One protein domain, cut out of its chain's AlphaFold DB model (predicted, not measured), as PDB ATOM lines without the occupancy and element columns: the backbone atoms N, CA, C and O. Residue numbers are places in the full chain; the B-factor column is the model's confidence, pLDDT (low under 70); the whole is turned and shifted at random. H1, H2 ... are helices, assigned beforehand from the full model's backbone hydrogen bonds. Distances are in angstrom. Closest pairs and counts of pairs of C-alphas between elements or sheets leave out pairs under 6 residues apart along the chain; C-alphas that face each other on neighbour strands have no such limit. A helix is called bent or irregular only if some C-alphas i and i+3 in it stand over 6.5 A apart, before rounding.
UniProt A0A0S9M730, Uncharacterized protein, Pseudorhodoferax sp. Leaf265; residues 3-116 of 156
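What this domain is: This is residues 3 to 116 of the 156 residues of an uncharacterized protein of Pseudorhodoferax sp. Leaf265 (UniProt A0A0S9M730). Short helices follow one another across the longest span of the body: H1 and H2 form a corner at one end, H3 and H4 pack together in the middle, and H5, H6 and H7 gather at the other end. The opening stretch, residues 3 to 18, has no named element and runs lengthwise from the half with H5, H6 and H7 to H1. The printed part has 114 residues with seven named helices, H1 to H7 in chain order, and no named strand: all helix. It is compact, with a radius of gyration of the C-alphas of 14.8 A and spans of 44 by 32 by 24 A.

How they stand to each other: Past residue 18, find H1, residues 19 to 25; it touches H2, residues 33 to 39, about perpendicular at 90 degrees, closest at C-alphas 19 and 36, 5.1 A apart. H2 and H3, residues 43 to 51, only just touch, with 3 pairs of C-alphas within 8 A, and only at the corner; C-alphas 39 and 46 are closest, 4.9 A. H3 touches H4, residues 62 to 65, closest at C-alphas 48 and 63, 4.2 A. H5, residues 77 to 87, is close to but not clearly touching H4, with C-alphas 62 and 77 closest at 7.1 A. H6, residues 95 to 99, is likewise close but not clearly touching H4, with C-alphas 65 and 95 closest at 7.1 A. H7, residues 101 to 114, touches H5 with residues 107 to 111 alone, about perpendicular at 85 degrees; C-alphas 83 and 107 are closest, 6.7 A. H6 and H7 only just touch, with 3 pairs within 8 A, and only at the corner, closest at C-alphas 98 and 104, 5.2 A. H1 and H7 are apart. Every O i to N i+4 pair is within hydrogen-bond range in H3, H5 and H7; the count is 2 of 3 in H1, 1 of 3 in H2 with 2 of 4 O i to N i+3 pairs, and 0 of 1 in H6 with 2 of 2, while H4 is too short for such a pair.

Where its parts are: Find C-alpha 19 at (-150.679, -80.986, 80.627), where H1 begins. H2 is irregular: C-alphas 35 and 38 are 7.0 A apart. H3 is 11.6 A long and H5 15.1 A; H7, the longest, runs 19.9 A to C-alpha 114 at (-165.135, -96.094, 111.276).

The domain as a whole: Look to Ser 34 and Lys 88 for the two C-alphas farthest apart, 44.3 A. The printed part has no cut, and the link from H4 to H5 is long. Mean pLDDT of the printed part is 91.9; residues 3 to 9 are under 70.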
ATOM      1  N   VAL A   3    -170.363 -82.283  99.364       59.47
ATOM      2  CA  VAL A   3    -169.164 -81.570  98.855       59.47
ATOM      3  C   VAL A   3    -168.203 -82.514  98.116       59.47
ATOM      4  O   VAL A   3    -167.704 -82.188  97.046       59.47
ATOM      5  N   GLU A   4    -168.009 -83.724  98.641       62.62
ATOM      6  CA  GLU A   4    -167.066 -84.724  98.107       62.62
ATOM      7  C   GLU A   4    -167.494 -85.324  96.760       62.62
ATOM      8  O   GLU A   4    -166.685 -85.896  96.039       62.62
ATOM      9  N   SER A   5    -168.778 -85.209  96.427       60.50
ATOM     10  CA  SER A   5    -169.412 -85.880  95.288       60.50
ATOM     11  C   SER A   5    -170.089 -84.898  94.332       60.50
ATOM     12  O   SER A   5    -170.894 -85.312  93.502       60.50
ATOM     13  N   ALA A   6    -169.798 -83.596  94.457       65.25
ATOM     14  CA  ALA A   6    -170.474 -82.529  93.717       65.25
ATOM     15  C   ALA A   6    -172.009 -82.648  93.816       65.25
ATOM     16  O   ALA A   6    -172.702 -82.845  92.821       65.25
ATOM     17  N   ALA A   7    -172.531 -82.597  95.041       65.88
ATOM     18  CA  ALA A   7    -173.935 -82.829  95.372       65.88
ATOM     19  C   ALA A   7    -174.453 -84.210  94.925       65.88
ATOM     20  O   ALA A   7    -175.540 -84.321  94.369       65.88
ATOM     21  N   LEU A   8    -173.681 -85.270  95.204       68.25
ATOM     22  CA  LEU A   8    -174.012 -86.668  94.880       68.25
ATOM     23  C   LEU A   8    -174.027 -86.994  93.371       68.25
ATOM     24  O   LEU A   8    -174.400 -88.102  92.994       68.25
ATOM     25  N   SER A   9    -173.602 -86.066  92.507       68.38
ATOM     26  CA  SER A   9    -173.612 -86.236  91.045       68.38
ATOM     27  C   SER A   9    -172.372 -86.940  90.479       68.38
ATOM     28  O   SER A   9    -172.363 -87.327  89.311       68.38
ATOM     29  N   ARG A  10    -171.313 -87.121  91.280       74.94
ATOM     30  CA  ARG A  10    -170.081 -87.817  90.878       74.94
ATOM     31  C   ARG A  10    -169.714 -88.917  91.862       74.94
ATOM     32  O   ARG A  10    -169.535 -88.665  93.051       74.94
ATOM     33  N   LEU A  11    -169.547 -90.125  91.324       80.38
ATOM     34  CA  LEU A  11    -169.164 -91.330  92.068       80.38
ATOM     35  C   LEU A  11    -167.804 -91.887  91.645       80.38
ATOM     36  O   LEU A  11    -167.364 -92.891  92.192       80.38
ATOM     37  N   GLU A  12    -167.136 -91.259  90.682       85.25
ATOM     38  CA  GLU A  12    -165.811 -91.646  90.212       85.25
ATOM     39  C   GLU A  12    -165.050 -90.407  89.738       85.25
ATOM     40  O   GLU A  12    -165.630 -89.474  89.172       85.25
ATOM     41  N   GLU A  13    -163.745 -90.382  89.991       82.31
ATOM     42  CA  GLU A  13    -162.881 -89.349  89.434       82.31
ATOM     43  C   GLU A  13    -162.599 -89.575  87.941       82.31
ATOM     44  O   GLU A  13    -162.282 -90.676  87.505       82.31
ATOM     45  N   ASN A  14    -162.695 -88.506  87.148       84.44
ATOM     46  CA  ASN A  14    -162.494 -88.570  85.698       84.44
ATOM     47  C   ASN A  14    -160.998 -88.616  85.318       84.44
ATOM     48  O   ASN A  14    -160.634 -89.264  84.345       84.44
ATOM     49  N   LEU A  15    -160.128 -87.942  86.085       88.75
ATOM     50  CA  LEU A  15    -158.671 -87.885  85.866       88.75
ATOM     51  C   LEU A  15    -158.222 -87.436  84.454       88.75
ATOM     52  O   LEU A  15    -157.051 -87.558  84.108       88.75
ATOM     53  N   SER A  16    -159.099 -86.844  83.638       93.50
ATOM     54  CA  SER A  16    -158.733 -86.269  82.337       93.50
ATOM     55  C   SER A  16    -158.376 -84.783  82.459       93.50
ATOM     56  O   SER A  16    -159.239 -83.905  82.374       93.50
ATOM     57  N   TYR A  17    -157.087 -84.488  82.645       92.94
ATOM     58  CA  TYR A  17    -156.540 -83.125  82.740       92.94
ATOM     59  C   TYR A  17    -155.654 -82.782  81.534       92.94
ATOM     60  O   TYR A  17    -155.060 -83.675  80.941       92.94
ATOM     61  N   SER A  18    -155.541 -81.500  81.166       96.56
ATOM     62  CA  SER A  18    -154.499 -81.058  80.221       96.56
ATOM     63  C   SER A  18    -153.122 -81.051  80.892       96.56
ATOM     64  O   SER A  18    -153.045 -81.005  82.123       96.56
ATOM     65  N   ALA A  19    -152.043 -81.048  80.103       96.88
ATOM     66  CA  ALA A  19    -150.679 -80.986  80.627       96.88
ATOM     67  C   ALA A  19    -150.475 -79.751  81.524       96.88
ATOM     68  O   ALA A  19    -150.011 -79.879  82.652       96.88
ATOM     69  N   GLU A  20    -150.936 -78.573  81.097       96.94
ATOM     70  CA  GLU A  20    -150.857 -77.322  81.868       96.94
ATOM     71  C   GLU A  20    -151.582 -77.446  83.207       96.94
ATOM     72  O   GLU A  20    -151.105 -76.974  84.242       96.94
ATOM     73  N   ARG A  21    -152.748 -78.101  83.208       95.44
ATOM     74  CA  ARG A  21    -153.526 -78.282  84.429       95.44
ATOM     75  C   ARG A  21    -152.852 -79.263  85.387       95.44
ATOM     76  O   ARG A  21    -152.935 -79.053  86.595       95.44
ATOM     77  N   LEU A  22    -152.151 -80.280  84.883       94.19
ATOM     78  CA  LEU A  22    -151.376 -81.208  85.712       94.19
ATOM     79  C   LEU A  22    -150.279 -80.495  86.514       94.19
ATOM     80  O   LEU A  22    -150.123 -80.796  87.698       94.19
ATOM     81  N   LEU A  23    -149.594 -79.506  85.928       95.25
ATOM     82  CA  LEU A  23    -148.594 -78.689  86.637       95.25
ATOM     83  C   LEU A  23    -149.217 -77.895  87.796       95.25
ATOM     84  O   LEU A  23    -148.570 -77.670  88.813       95.25
ATOM     85  N   GLN A  24    -150.477 -77.478  87.667       92.81
ATOM     86  CA  GLN A  24    -151.176 -76.708  88.703       92.81
ATOM     87  C   GLN A  24    -151.742 -77.598  89.813       92.81
ATOM     88  O   GLN A  24    -151.743 -77.211  90.978       92.81
ATOM     89  N   VAL A  25    -152.265 -78.774  89.454       89.19
ATOM     90  CA  VAL A  25    -152.922 -79.688  90.403       89.19
ATOM     91  C   VAL A  25    -151.893 -80.524  91.169       89.19
ATOM     92  O   VAL A  25    -152.071 -80.771  92.362       89.19
ATOM     93  N   TRP A  26    -150.795 -80.919  90.520       93.12
ATOM     94  CA  TRP A  26    -149.715 -81.690  91.137       93.12
ATOM     95  C   TRP A  26    -148.326 -81.095  90.839       93.12
ATOM     96  O   TRP A  26    -147.478 -81.783  90.264       93.12
ATOM     97  N   PRO A  27    -148.035 -79.862  91.298       92.88
ATOM     98  CA  PRO A  27    -146.768 -79.173  91.015       92.88
ATOM     99  C   PRO A  27    -145.533 -79.907  91.555       92.88
ATOM    100  O   PRO A  27    -144.434 -79.780  91.020       92.88
ATOM    101  N   SER A  28    -145.692 -80.717  92.608       92.75
ATOM    102  CA  SER A  28    -144.603 -81.543  93.144       92.75
ATOM    103  C   SER A  28    -144.279 -82.769  92.284       92.75
ATOM    104  O   SER A  28    -143.192 -83.325  92.421       92.75
ATOM    105  N   ARG A  29    -145.203 -83.193  91.410       91.38
ATOM    106  CA  ARG A  29    -145.059 -84.370  90.536       91.38
ATOM    107  C   ARG A  29    -144.744 -83.981  89.099       91.38
ATOM    108  O   ARG A  29    -143.897 -84.608  88.476       91.38
ATOM    109  N   PHE A  30    -145.397 -82.937  88.600       95.81
ATOM    110  CA  PHE A  30    -145.249 -82.456  87.234       95.81
ATOM    111  C   PHE A  30    -144.664 -81.047  87.268       95.81
ATOM    112  O   PHE A  30    -145.357 -80.086  87.592       95.81
ATOM    113  N   LYS A  31    -143.364 -80.937  86.972       95.44
ATOM    114  CA  LYS A  31    -142.622 -79.664  87.023       95.44
ATOM    115  C   LYS A  31    -142.551 -78.947  85.675       95.44
ATOM    116  O   LYS A  31    -142.320 -77.746  85.637       95.44
ATOM    117  N   THR A  32    -142.713 -79.680  84.578       97.56
ATOM    118  CA  THR A  32    -142.603 -79.171  83.205       97.56
ATOM    119  C   THR A  32    -143.700 -79.781  82.337       97.56
ATOM    120  O   THR A  32    -144.199 -80.863  82.653       97.56
ATOM    121  N   LEU A  33    -144.065 -79.105  81.242       97.06
ATOM    122  CA  LEU A  33    -145.063 -79.612  80.290       97.06
ATOM    123  C   LEU A  33    -144.644 -80.961  79.706       97.06
ATOM    124  O   LEU A  33    -145.416 -81.907  79.783       97.06
ATOM    125  N   SER A  34    -143.391 -81.089  79.266       97.50
ATOM    126  CA  SER A  34    -142.859 -82.349  78.730       97.50
ATOM    127  C   SER A  34    -142.956 -83.518  79.723       97.50
ATOM    128  O   SER A  34    -143.276 -84.636  79.334       97.50
ATOM    129  N   ALA A  35    -142.767 -83.278  81.027       96.38
ATOM    130  CA  ALA A  35    -142.954 -84.320  82.042       96.38
ATOM    131  C   ALA A  35    -144.436 -84.669  82.296       96.38
ATOM    132  O   ALA A  35    -144.732 -85.739  82.828       96.38
ATOM    133  N   ALA A  36    -145.363 -83.765  81.966       97.12
ATOM    134  CA  ALA A  36    -146.802 -83.925  82.167       97.12
ATOM    135  C   ALA A  36    -147.529 -84.501  80.941       97.12
ATOM    136  O   ALA A  36    -148.536 -85.186  81.104       97.12
ATOM    137  N   GLU A  37    -147.025 -84.236  79.734       97.81
ATOM    138  CA  GLU A  37    -147.593 -84.654  78.446       97.81
ATOM    139  C   GLU A  37    -148.010 -86.131  78.390       97.81
ATOM    140  O   GLU A  37    -149.144 -86.384  77.979       97.81
ATOM    141  N   PRO A  38    -147.213 -87.107  78.879       97.94
ATOM    142  CA  PRO A  38    -147.608 -88.520  78.837       97.94
ATOM    143  C   PRO A  38    -148.893 -88.846  79.615       97.94
ATOM    144  O   PRO A  38    -149.563 -89.842  79.337       97.94
ATOM    145  N   TYR A  39    -149.242 -88.012  80.598       97.62
ATOM    146  CA  TYR A  39    -150.392 -88.192  81.488       97.62
ATOM    147  C   TYR A  39    -151.576 -87.288  81.113       97.62
ATOM    148  O   TYR A  39    -152.672 -87.422  81.666       97.62
ATOM    149  N   ALA A  40    -151.375 -86.345  80.189       96.50
ATOM    150  CA  ALA A  40    -152.410 -85.422  79.755       96.50
ATOM    151  C   ALA A  40    -153.507 -86.173  78.994       96.50
ATOM    152  O   ALA A  40    -153.236 -86.950  78.085       96.50
ATOM    153  N   ARG A  41    -154.767 -85.945  79.383       97.00
ATOM    154  CA  ARG A  41    -155.952 -86.635  78.843       97.00
ATOM    155  C   ARG A  41    -155.829 -88.166  78.870       97.00
ATOM    156  O   ARG A  41    -156.538 -88.843  78.131       97.00
ATOM    157  N   ASN A  42    -154.999 -88.696  79.769       97.12
ATOM    158  CA  ASN A  42    -154.749 -90.120  79.941       97.12
ATOM    159  C   ASN A  42    -155.031 -90.535  81.400       97.12
ATOM    160  O   ASN A  42    -154.107 -90.625  82.213       97.12
ATOM    161  N   PRO A  43    -156.314 -90.749  81.761       95.69
ATOM    162  CA  PRO A  43    -156.733 -91.028  83.135       95.69
ATOM    163  C   PRO A  43    -156.033 -92.222  83.779       95.69
ATOM    164  O   PRO A  43    -155.714 -92.180  84.967       95.69
ATOM    165  N   GLU A  44    -155.796 -93.285  83.010       96.31
ATOM    166  CA  GLU A  44    -155.204 -94.514  83.527       96.31
ATOM    167  C   GLU A  44    -153.732 -94.320  83.898       96.31
ATOM    168  O   GLU A  44    -153.342 -94.627  85.028       96.31
ATOM    169  N   GLU A  45    -152.932 -93.756  82.993       97.38
ATOM    170  CA  GLU A  45    -151.523 -93.477  83.283       97.38
ATOM    171  C   GLU A  45    -151.377 -92.414  84.369       97.38
ATOM    172  O   GLU A  45    -150.534 -92.548  85.260       97.38
ATOM    173  N   LEU A  46    -152.250 -91.402  84.375       97.00
ATOM    174  CA  LEU A  46    -152.268 -90.418  85.448       97.00
ATOM    175  C   LEU A  46    -152.551 -91.082  86.802       97.00
ATOM    176  O   LEU A  46    -151.818 -90.833  87.758       97.00
ATOM    177  N   ALA A  47    -153.562 -91.951  86.895       96.00
ATOM    178  CA  ALA A  47    -153.906 -92.655  88.131       96.00
ATOM    179  C   ALA A  47    -152.754 -93.534  88.635       96.00
ATOM    180  O   ALA A  47    -152.425 -93.514  89.826       96.00
ATOM    181  N   LYS A  48    -152.109 -94.283  87.729       96.38
ATOM    182  CA  LYS A  48    -150.914 -95.081  88.040       96.38
ATOM    183  C   LYS A  48    -149.803 -94.198  88.604       96.38
ATOM    184  O   LYS A  48    -149.250 -94.531  89.650       96.38
ATOM    185  N   ALA A  49    -149.542 -93.047  87.985       95.31
ATOM    186  CA  ALA A  49    -148.521 -92.115  88.447       95.31
ATOM    187  C   ALA A  49    -148.854 -91.510  89.819       95.31
ATOM    188  O   ALA A  49    -148.000 -91.487  90.708       95.31
ATOM    189  N   VAL A  50    -150.080 -91.018  90.032       94.62
ATOM    190  CA  VAL A  50    -150.442 -90.266  91.251       94.62
ATOM    191  C   VAL A  50    -150.734 -91.154  92.467       94.62
ATOM    192  O   VAL A  50    -150.473 -90.736  93.607       94.62
ATOM    193  N   TYR A  51    -151.216 -92.379  92.242       94.94
ATOM    194  CA  TYR A  51    -151.632 -93.304  93.301       94.94
ATOM    195  C   TYR A  51    -150.773 -94.567  93.429       94.94
ATOM    196  O   TYR A  51    -150.898 -95.254  94.445       94.94
ATOM    197  N   GLY A  52    -149.906 -94.888  92.467       95.38
ATOM    198  CA  GLY A  52    -148.982 -96.020  92.574       95.38
ATOM    199  C   GLY A  52    -148.052 -95.897  93.785       95.38
ATOM    200  O   GLY A  52    -147.575 -94.805  94.098       95.38
ATOM    201  N   GLY A  53    -147.827 -97.004  94.499       95.12
ATOM    202  CA  GLY A  53    -146.970 -97.045  95.693       95.12
ATOM    203  C   GLY A  53    -147.574 -96.399  96.946       95.12
ATOM    204  O   GLY A  53    -146.857 -96.146  97.911       95.12
ATOM    205  N   ARG A  54    -148.871 -96.059  96.948       93.25
ATOM    206  CA  ARG A  54    -149.525 -95.302  98.032       93.25
ATOM    207  C   ARG A  54    -150.806 -95.989  98.479       93.25
ATOM    208  O   ARG A  54    -151.497 -96.597  97.673       93.25
ATOM    209  N   ILE A  55    -151.164 -95.840  99.756       92.44
ATOM    210  CA  ILE A  55    -152.457 -96.305 100.302       92.44
ATOM    211  C   ILE A  55    -152.701 -97.803  99.987       92.44
ATOM    212  O   ILE A  55    -153.788 -98.219  99.589       92.44
ATOM    213  N   GLY A  56    -151.640 -98.607 100.098       95.75
ATOM    214  CA  GLY A  56    -151.658-100.046  99.812       95.75
ATOM    215  C   GLY A  56    -151.567-100.443  98.340       95.75
ATOM    216  O   GLY A  56    -151.559-101.636  98.058       95.75
ATOM    217  N   ASN A  57    -151.500 -99.490  97.409       97.25
ATOM    218  CA  ASN A  57    -151.272 -99.780  95.996       97.25
ATOM    219  C   ASN A  57    -149.822-100.229  95.799       97.25
ATOM    220  O   ASN A  57    -148.911 -99.408  95.902       97.25
ATOM    221  N   SER A  58    -149.611-101.511  95.520       95.81
ATOM    222  CA  SER A  58    -148.279-102.113  95.394       95.81
ATOM    223  C   SER A  58    -148.063-102.822  94.060       95.81
ATOM    224  O   SER A  58    -146.922-102.930  93.619       95.81
ATOM    225  N   ALA A  59    -149.131-103.263  93.393       96.38
ATOM    226  CA  ALA A  59    -149.039-103.862  92.069       96.38
ATOM    227  C   ALA A  59    -149.080-102.799  90.961       96.38
ATOM    228  O   ALA A  59    -149.659-101.715  91.110       96.38
ATOM    229  N   ALA A  60    -148.497-103.135  89.810       94.81
ATOM    230  CA  ALA A  60    -148.663-102.342  88.600       94.81
ATOM    231  C   ALA A  60    -150.160-102.222  88.264       94.81
ATOM    232  O   ALA A  60    -150.892-103.208  88.269       94.81
ATOM    233  N   GLY A  61    -150.626-101.000  88.005       95.81
ATOM    234  CA  GLY A  61    -152.040-100.737  87.726       95.81
ATOM    235  C   GLY A  61    -152.928-100.522  88.957       95.81
ATOM    236  O   GLY A  61    -154.040-100.024  88.785       95.81
ATOM    237  N   ASP A  62    -152.455-100.774  90.187       97.38
ATOM    238  CA  ASP A  62    -153.259-100.554  91.404       97.38
ATOM    239  C   ASP A  62    -153.745 -99.104  91.518       97.38
ATOM    240  O   ASP A  62    -154.873 -98.859  91.947       97.38
ATOM    241  N   GLY A  63    -152.930 -98.138  91.079       96.19
ATOM    242  CA  GLY A  63    -153.313 -96.727  91.081       96.19
ATOM    243  C   GLY A  63    -154.576 -96.443  90.262       96.19
ATOM    244  O   GLY A  63    -155.427 -95.676  90.703       96.19
ATOM    245  N   TRP A  64    -154.745 -97.113  89.119       96.75
ATOM    246  CA  TRP A  64    -155.960 -97.024  88.305       96.75
ATOM    247  C   TRP A  64    -157.085 -97.899  88.855       96.75
ATOM    248  O   TRP A  64    -158.227 -97.445  88.969       96.75
ATOM    249  N   ARG A  65    -156.770 -99.146  89.221       96.88
ATOM    250  CA  ARG A  65    -157.745-100.127  89.718       96.88
ATOM    251  C   ARG A  65    -158.460 -99.624  90.972       96.88
ATOM    252  O   ARG A  65    -159.684 -99.709  91.040       96.88
ATOM    253  N   TYR A  66    -157.722 -99.026  91.904       96.69
ATOM    254  CA  TYR A  66    -158.213 -98.511  93.185       96.69
ATOM    255  C   TYR A  66    -158.234 -96.978  93.242       96.69
ATOM    256  O   TYR A  66    -158.020 -96.388  94.302       96.69
ATOM    257  N   ARG A  67    -158.499 -96.317  92.111       95.88
ATOM    258  CA  ARG A  67    -158.772 -94.872  92.067       95.88
ATOM    259  C   ARG A  67    -160.013 -94.491  92.892       95.88
ATOM    260  O   ARG A  67    -160.799 -95.350  93.297       95.88
ATOM    261  N   GLY A  68    -160.191 -93.203  93.137       93.19
ATOM    262  CA  GLY A  68    -161.286 -92.608  93.895       93.19
ATOM    263  C   GLY A  68    -162.666 -92.920  93.326       93.19
ATOM    264  O   GLY A  68    -163.006 -92.503  92.217       93.19
ATOM    265  N   ARG A  69    -163.480 -93.616  94.126       94.50
ATOM    266  CA  ARG A  69    -164.891 -93.920  93.832       94.50
ATOM    267  C   ARG A  69    -165.809 -93.647  95.020       94.50
ATOM    268  O   ARG A  69    -165.333 -93.368  96.118       94.50
ATOM    269  N   ALA A  70    -167.114 -93.791  94.808       90.81
ATOM    270  CA  ALA A  70    -168.171 -93.546  95.780       90.81
ATOM    271  C   ALA A  70    -168.241 -92.089  96.262       90.81
ATOM    272  O   ALA A  70    -167.442 -91.228  95.895       90.81
ATOM    273  N   LEU A  71    -169.213 -91.815  97.134       86.12
ATOM    274  CA  LEU A  71    -169.487 -90.467  97.624       86.12
ATOM    275  C   LEU A  71    -168.335 -89.860  98.434       86.12
ATOM    276  O   LEU A  71    -168.274 -88.644  98.551       86.12
ATOM    277  N   LYS A  72    -167.449 -90.675  99.030       85.62
ATOM    278  CA  LYS A  72    -166.301 -90.190  99.823       85.62
ATOM    279  C   LYS A  72    -165.017 -90.019  99.019       85.62
ATOM    280  O   LYS A  72    -164.046 -89.506  99.578       85.62
ATOM    281  N   GLN A  73    -165.004 -90.456  97.761       87.19
ATOM    282  CA  GLN A  73    -163.770 -90.750  97.035       87.19
ATOM    283  C   GLN A  73    -162.883 -91.724  97.828       87.19
ATOM    284  O   GLN A  73    -161.806 -91.382  98.311       87.19
ATOM    285  N   LEU A  74    -163.367 -92.953  98.012       91.69
ATOM    286  CA  LEU A  74    -162.563 -94.045  98.545       91.69
ATOM    287  C   LEU A  74    -161.452 -94.365  97.534       91.69
ATOM    288  O   LEU A  74    -161.743 -94.783  96.415       91.69
ATOM    289  N   THR A  75    -160.194 -94.156  97.924       94.06
ATOM    290  CA  THR A  75    -159.011 -94.324  97.062       94.06
ATOM    291  C   THR A  75    -157.983 -95.222  97.742       94.06
ATOM    292  O   THR A  75    -157.737 -95.079  98.939       94.06
ATOM    293  N   GLY A  76    -157.336 -96.096  96.976       96.12
ATOM    294  CA  GLY A  76    -156.230 -96.949  97.405       96.12
ATOM    295  C   GLY A  76    -156.656 -98.323  97.914       96.12
ATOM    296  O   GLY A  76    -157.640 -98.461  98.643       96.12
ATOM    297  N   ARG A  77    -155.879 -99.348  97.562       97.25
ATOM    298  CA  ARG A  77    -156.158-100.754  97.867       97.25
ATOM    299  C   ARG A  77    -156.401-101.019  99.352       97.25
ATOM    300  O   ARG A  77    -157.317-101.768  99.676       97.25
ATOM    301  N   SER A  78    -155.645-100.388 100.256       96.94
ATOM    302  CA  SER A  78    -155.847-100.550 101.706       96.94
ATOM    303  C   SER A  78    -157.244-100.122 102.150       96.94
ATOM    304  O   SER A  78    -157.858-100.792 102.973       96.94
ATOM    305  N   ASN A  79    -157.764 -99.027 101.593       95.56
ATOM    306  CA  ASN A  79    -159.095 -98.532 101.935       95.56
ATOM    307  C   ASN A  79    -160.197 -99.420 101.343       95.56
ATOM    308  O   ASN A  79    -161.194 -99.679 102.010       95.56
ATOM    309  N   TYR A  80    -159.998 -99.926 100.122       97.00
ATOM    310  CA  TYR A  80    -160.910-100.895  99.508       97.00
ATOM    311  C   TYR A  80    -160.965-102.201 100.306       97.00
ATOM    312  O   TYR A  80    -162.053-102.718 100.524       97.00
ATOM    313  N   LEU A  81    -159.818-102.707 100.771       97.06
ATOM    314  CA  LEU A  81    -159.740-103.896 101.627       97.06
ATOM    315  C   LEU A  81    -160.463-103.684 102.959       97.06
ATOM    316  O   LEU A  81    -161.264-104.521 103.356       97.06
ATOM    317  N   ALA A  82    -160.224-102.550 103.624       96.69
ATOM    318  CA  ALA A  82    -160.859-102.251 104.906       96.69
ATOM    319  C   ALA A  82    -162.391-102.153 104.796       96.69
ATOM    320  O   ALA A  82    -163.103-102.630 105.678       96.69
ATOM    321  N   TYR A  83    -162.899-101.562 103.710       97.00
ATOM    322  CA  TYR A  83    -164.338-101.529 103.455       97.00
ATOM    323  C   TYR A  83    -164.887-102.910 103.073       97.00
ATOM    324  O   TYR A  83    -165.917-103.311 103.604       97.00
ATOM    325  N   ALA A  84    -164.193-103.655 102.206       96.12
ATOM    326  CA  ALA A  84    -164.586-105.009 101.810       96.12
ATOM    327  C   ALA A  84    -164.747-105.943 103.014       96.12
ATOM    328  O   ALA A  84    -165.731-106.673 103.082       96.12
ATOM    329  N   GLU A  85    -163.826-105.870 103.976       96.56
ATOM    330  CA  GLU A  85    -163.888-106.642 105.219       96.56
ATOM    331  C   GLU A  85    -165.125-106.272 106.050       96.56
ATOM    332  O   GLU A  85    -165.900-107.136 106.452       96.56
ATOM    333  N   ALA A  86    -165.364-104.973 106.255       94.12
ATOM    334  CA  ALA A  86    -166.493-104.503 107.054       94.12
ATOM    335  C   ALA A  86    -167.855-104.803 106.406       94.12
ATOM    336  O   ALA A  86    -168.804-105.163 107.100       94.12
ATOM    337  N   ALA A  87    -167.945-104.670 105.082       91.94
ATOM    338  CA  ALA A  87    -169.160-104.924 104.313       91.94
ATOM    339  C   ALA A  87    -169.341-106.403 103.931       91.94
ATOM    340  O   ALA A  87    -170.377-106.757 103.372       91.94
ATOM    341  N   LYS A  88    -168.341-107.261 104.198       92.25
ATOM    342  CA  LYS A  88    -168.259-108.647 103.700       92.25
ATOM    343  C   LYS A  88    -168.540-108.731 102.191       92.25
ATOM    344  O   LYS A  88    -169.340-109.550 101.742       92.25
ATOM    345  N   GLY A  89    -167.924-107.832 101.423       89.25
ATOM    346  CA  GLY A  89    -168.222-107.615 100.004       89.25
ATOM    347  C   GLY A  89    -167.003-107.694  99.083       89.25
ATOM    348  O   GLY A  89    -165.858-107.597  99.512       89.25
ATOM    349  N   ASP A  90    -167.253-107.790  97.777       92.69
ATOM    350  CA  ASP A  90    -166.225-108.096  96.769       92.69
ATOM    351  C   ASP A  90    -165.606-106.868  96.076       92.69
ATOM    352  O   ASP A  90    -165.026-106.982  94.994       92.69
ATOM    353  N   VAL A  91    -165.671-105.673  96.669       94.94
ATOM    354  CA  VAL A  91    -165.196-104.428  96.021       94.94
ATOM    355  C   VAL A  91    -163.694-104.419  95.695       94.94
ATOM    356  O   VAL A  91    -163.232-103.628  94.882       94.94
ATOM    357  N   VAL A  92    -162.896-105.305  96.297       96.62
ATOM    358  CA  VAL A  92    -161.471-105.471  95.951       96.62
ATOM    359  C   VAL A  92    -161.310-106.184  94.604       96.62
ATOM    360  O   VAL A  92    -160.406-105.862  93.816       96.62
ATOM    361  N   ARG A  93    -162.196-107.150  94.333       96.38
ATOM    362  CA  ARG A  93    -162.272-107.891  93.072       96.38
ATOM    363  C   ARG A  93    -162.989-107.069  91.998       96.38
ATOM    364  O   ARG A  93    -162.495-107.026  90.873       96.38
ATOM    365  N   TRP A  94    -164.062-106.384  92.389       96.75
ATOM    366  CA  TRP A  94    -164.985-105.627  91.541       96.75
ATOM    367  C   TRP A  94    -165.125-104.174  92.038       96.75
ATOM    368  O   TRP A  94    -166.146-103.801  92.629       96.75
ATOM    369  N   PRO A  95    -164.084-103.336  91.878       95.88
ATOM    370  CA  PRO A  95    -164.074-101.969  92.404       95.88
ATOM    371  C   PRO A  95    -165.149-101.051  91.799       95.88
ATOM    372  O   PRO A  95    -165.544-100.071  92.427       95.88
ATOM    373  N   GLU A  96    -165.673-101.379  90.619       94.69
ATOM    374  CA  GLU A  96    -166.809-100.719  89.972       94.69
ATOM    375  C   GLU A  96    -168.121-100.842  90.758       94.69
ATOM    376  O   GLU A  96    -169.040-100.053  90.554       94.69
ATOM    377  N   LEU A  97    -168.224-101.773  91.712       95.25
ATOM    378  CA  LEU A  97    -169.378-101.818  92.606       95.25
ATOM    379  C   LEU A  97    -169.552-100.498  93.369       95.25
ATOM    380  O   LEU A  97    -170.685-100.078  93.570       95.25
ATOM    381  N   LEU A  98    -168.465 -99.788  93.695       94.38
ATOM    382  CA  LEU A  98    -168.507 -98.511  94.419       94.38
ATOM    383  C   LEU A  98    -169.145 -97.349  93.644       94.38
ATOM    384  O   LEU A  98    -169.428 -96.318  94.252       94.38
ATOM    385  N   VAL A  99    -169.389 -97.486  92.333       92.69
ATOM    386  CA  VAL A  99    -170.175 -96.492  91.576       92.69
ATOM    387  C   VAL A  99    -171.672 -96.808  91.557       92.69
ATOM    388  O   VAL A  99    -172.460 -96.011  91.054       92.69
ATOM    389  N   LYS A 100    -172.100 -97.943  92.122       91.50
ATOM    390  CA  LYS A 100    -173.524 -98.248  92.298       91.50
ATOM    391  C   LYS A 100    -174.061 -97.484  93.517       91.50
ATOM    392  O   LYS A 100    -173.404 -97.507  94.559       91.50
ATOM    393  N   PRO A 101    -175.263 -96.877  93.451       89.06
ATOM    394  CA  PRO A 101    -175.786 -96.023  94.524       89.06
ATOM    395  C   PRO A 101    -175.759 -96.648  95.924       89.06
ATOM    396  O   PRO A 101    -175.329 -95.994  96.871       89.06
ATOM    397  N   ALA A 102    -176.144 -97.924  96.052       90.94
ATOM    398  CA  ALA A 102    -176.158 -98.626  97.336       90.94
ATOM    399  C   ALA A 102    -174.756 -98.732  97.959       90.94
ATOM    400  O   ALA A 102    -174.559 -98.332  99.100       90.94
ATOM    401  N   TYR A 103    -173.763 -99.178  97.187       92.25
ATOM    402  CA  TYR A 103    -172.374 -99.274  97.646       92.25
ATOM    403  C   TYR A 103    -171.757 -97.895  97.889       92.25
ATOM    404  O   TYR A 103    -170.961 -97.714  98.809       92.25
ATOM    405  N   ALA A 104    -172.122 -96.897  97.082       90.44
ATOM    406  CA  ALA A 104    -171.632 -95.538  97.241       90.44
ATOM    407  C   ALA A 104    -172.114 -94.893  98.553       90.44
ATOM    408  O   ALA A 104    -171.340 -94.197  99.214       90.44
ATOM    409  N   ALA A 105    -173.374 -95.132  98.927       89.75
ATOM    410  CA  ALA A 105    -173.953 -94.693 100.194       89.75
ATOM    411  C   ALA A 105    -173.425 -95.508 101.384       89.75
ATOM    412  O   ALA A 105    -173.021 -94.929 102.391       89.75
ATOM    413  N   ASP A 106    -173.365 -96.833 101.253       93.94
ATOM    414  CA  ASP A 106    -172.907 -97.729 102.316       93.94
ATOM    415  C   ASP A 106    -171.432 -97.491 102.674       93.94
ATOM    416  O   ASP A 106    -171.101 -97.238 103.832       93.94
ATOM    417  N   SER A 107    -170.547 -97.418 101.674       93.94
ATOM    418  CA  SER A 107    -169.126 -97.094 101.889       93.94
ATOM    419  C   SER A 107    -168.915 -95.713 102.519       93.94
ATOM    420  O   SER A 107    -167.988 -95.521 103.312       93.94
ATOM    421  N   ALA A 108    -169.788 -94.745 102.224       90.88
ATOM    422  CA  ALA A 108    -169.781 -93.443 102.880       90.88
ATOM    423  C   ALA A 108    -170.183 -93.533 104.360       90.88
ATOM    424  O   ALA A 108    -169.511 -92.935 105.205       90.88
ATOM    425  N   GLY A 109    -171.237 -94.291 104.672       92.75
ATOM    426  CA  GLY A 109    -171.675 -94.561 106.043       92.75
ATOM    427  C   GLY A 109    -170.612 -95.308 106.849       92.75
ATOM    428  O   GLY A 109    -170.264 -94.891 107.954       92.75
ATOM    429  N   TRP A 110    -170.001 -96.337 106.260       94.94
ATOM    430  CA  TRP A 110    -168.879 -97.061 106.852       94.94
ATOM    431  C   TRP A 110    -167.684 -96.146 107.147       94.94
ATOM    432  O   TRP A 110    -167.131 -96.187 108.249       94.94
ATOM    433  N   PHE A 111    -167.280 -95.287 106.204       92.56
ATOM    434  CA  PHE A 111    -166.184 -94.343 106.437       92.56
ATOM    435  C   PHE A 111    -166.509 -93.398 107.599       92.56
ATOM    436  O   PHE A 111    -165.667 -93.143 108.459       92.56
ATOM    437  N   TRP A 112    -167.736 -92.877 107.635       91.88
ATOM    438  CA  TRP A 112    -168.192 -91.979 108.690       91.88
ATOM    439  C   TRP A 112    -168.147 -92.653 110.067       91.88
ATOM    440  O   TRP A 112    -167.569 -92.110 111.015       91.88
ATOM    441  N   HIS A 113    -168.694 -93.864 110.156       92.25
ATOM    442  CA  HIS A 113    -168.724 -94.650 111.381       92.25
ATOM    443  C   HIS A 113    -167.313 -95.046 111.843       92.25
ATOM    444  O   HIS A 113    -166.924 -94.743 112.969       92.25
ATOM    445  N   SER A 114    -166.497 -95.625 110.956       90.25
ATOM    446  CA  SER A 114    -165.135 -96.094 111.276       90.25
ATOM    447  C   SER A 114    -164.171 -94.974 111.684       90.25
ATOM    448  O   SER A 114    -163.132 -95.224 112.298       90.25
ATOM    449  N   ARG A 115    -164.500 -93.714 111.376       89.06
ATOM    450  CA  ARG A 115    -163.724 -92.534 111.785       89.06
ATOM    451  C   ARG A 115    -164.266 -91.852 113.042       89.06
ATOM    452  O   ARG A 115    -163.647 -90.875 113.482       89.06
ATOM    453  N   GLY A 116    -165.338 -92.372 113.641       89.25
ATOM    454  CA  GLY A 116    -165.946 -91.823 114.853       89.25
ATOM    455  C   GLY A 116    -166.550 -90.440 114.624       89.25
ATOM    456  O   GLY A 116    -166.442 -89.568 115.483       89.25
TER     457      GLY A 116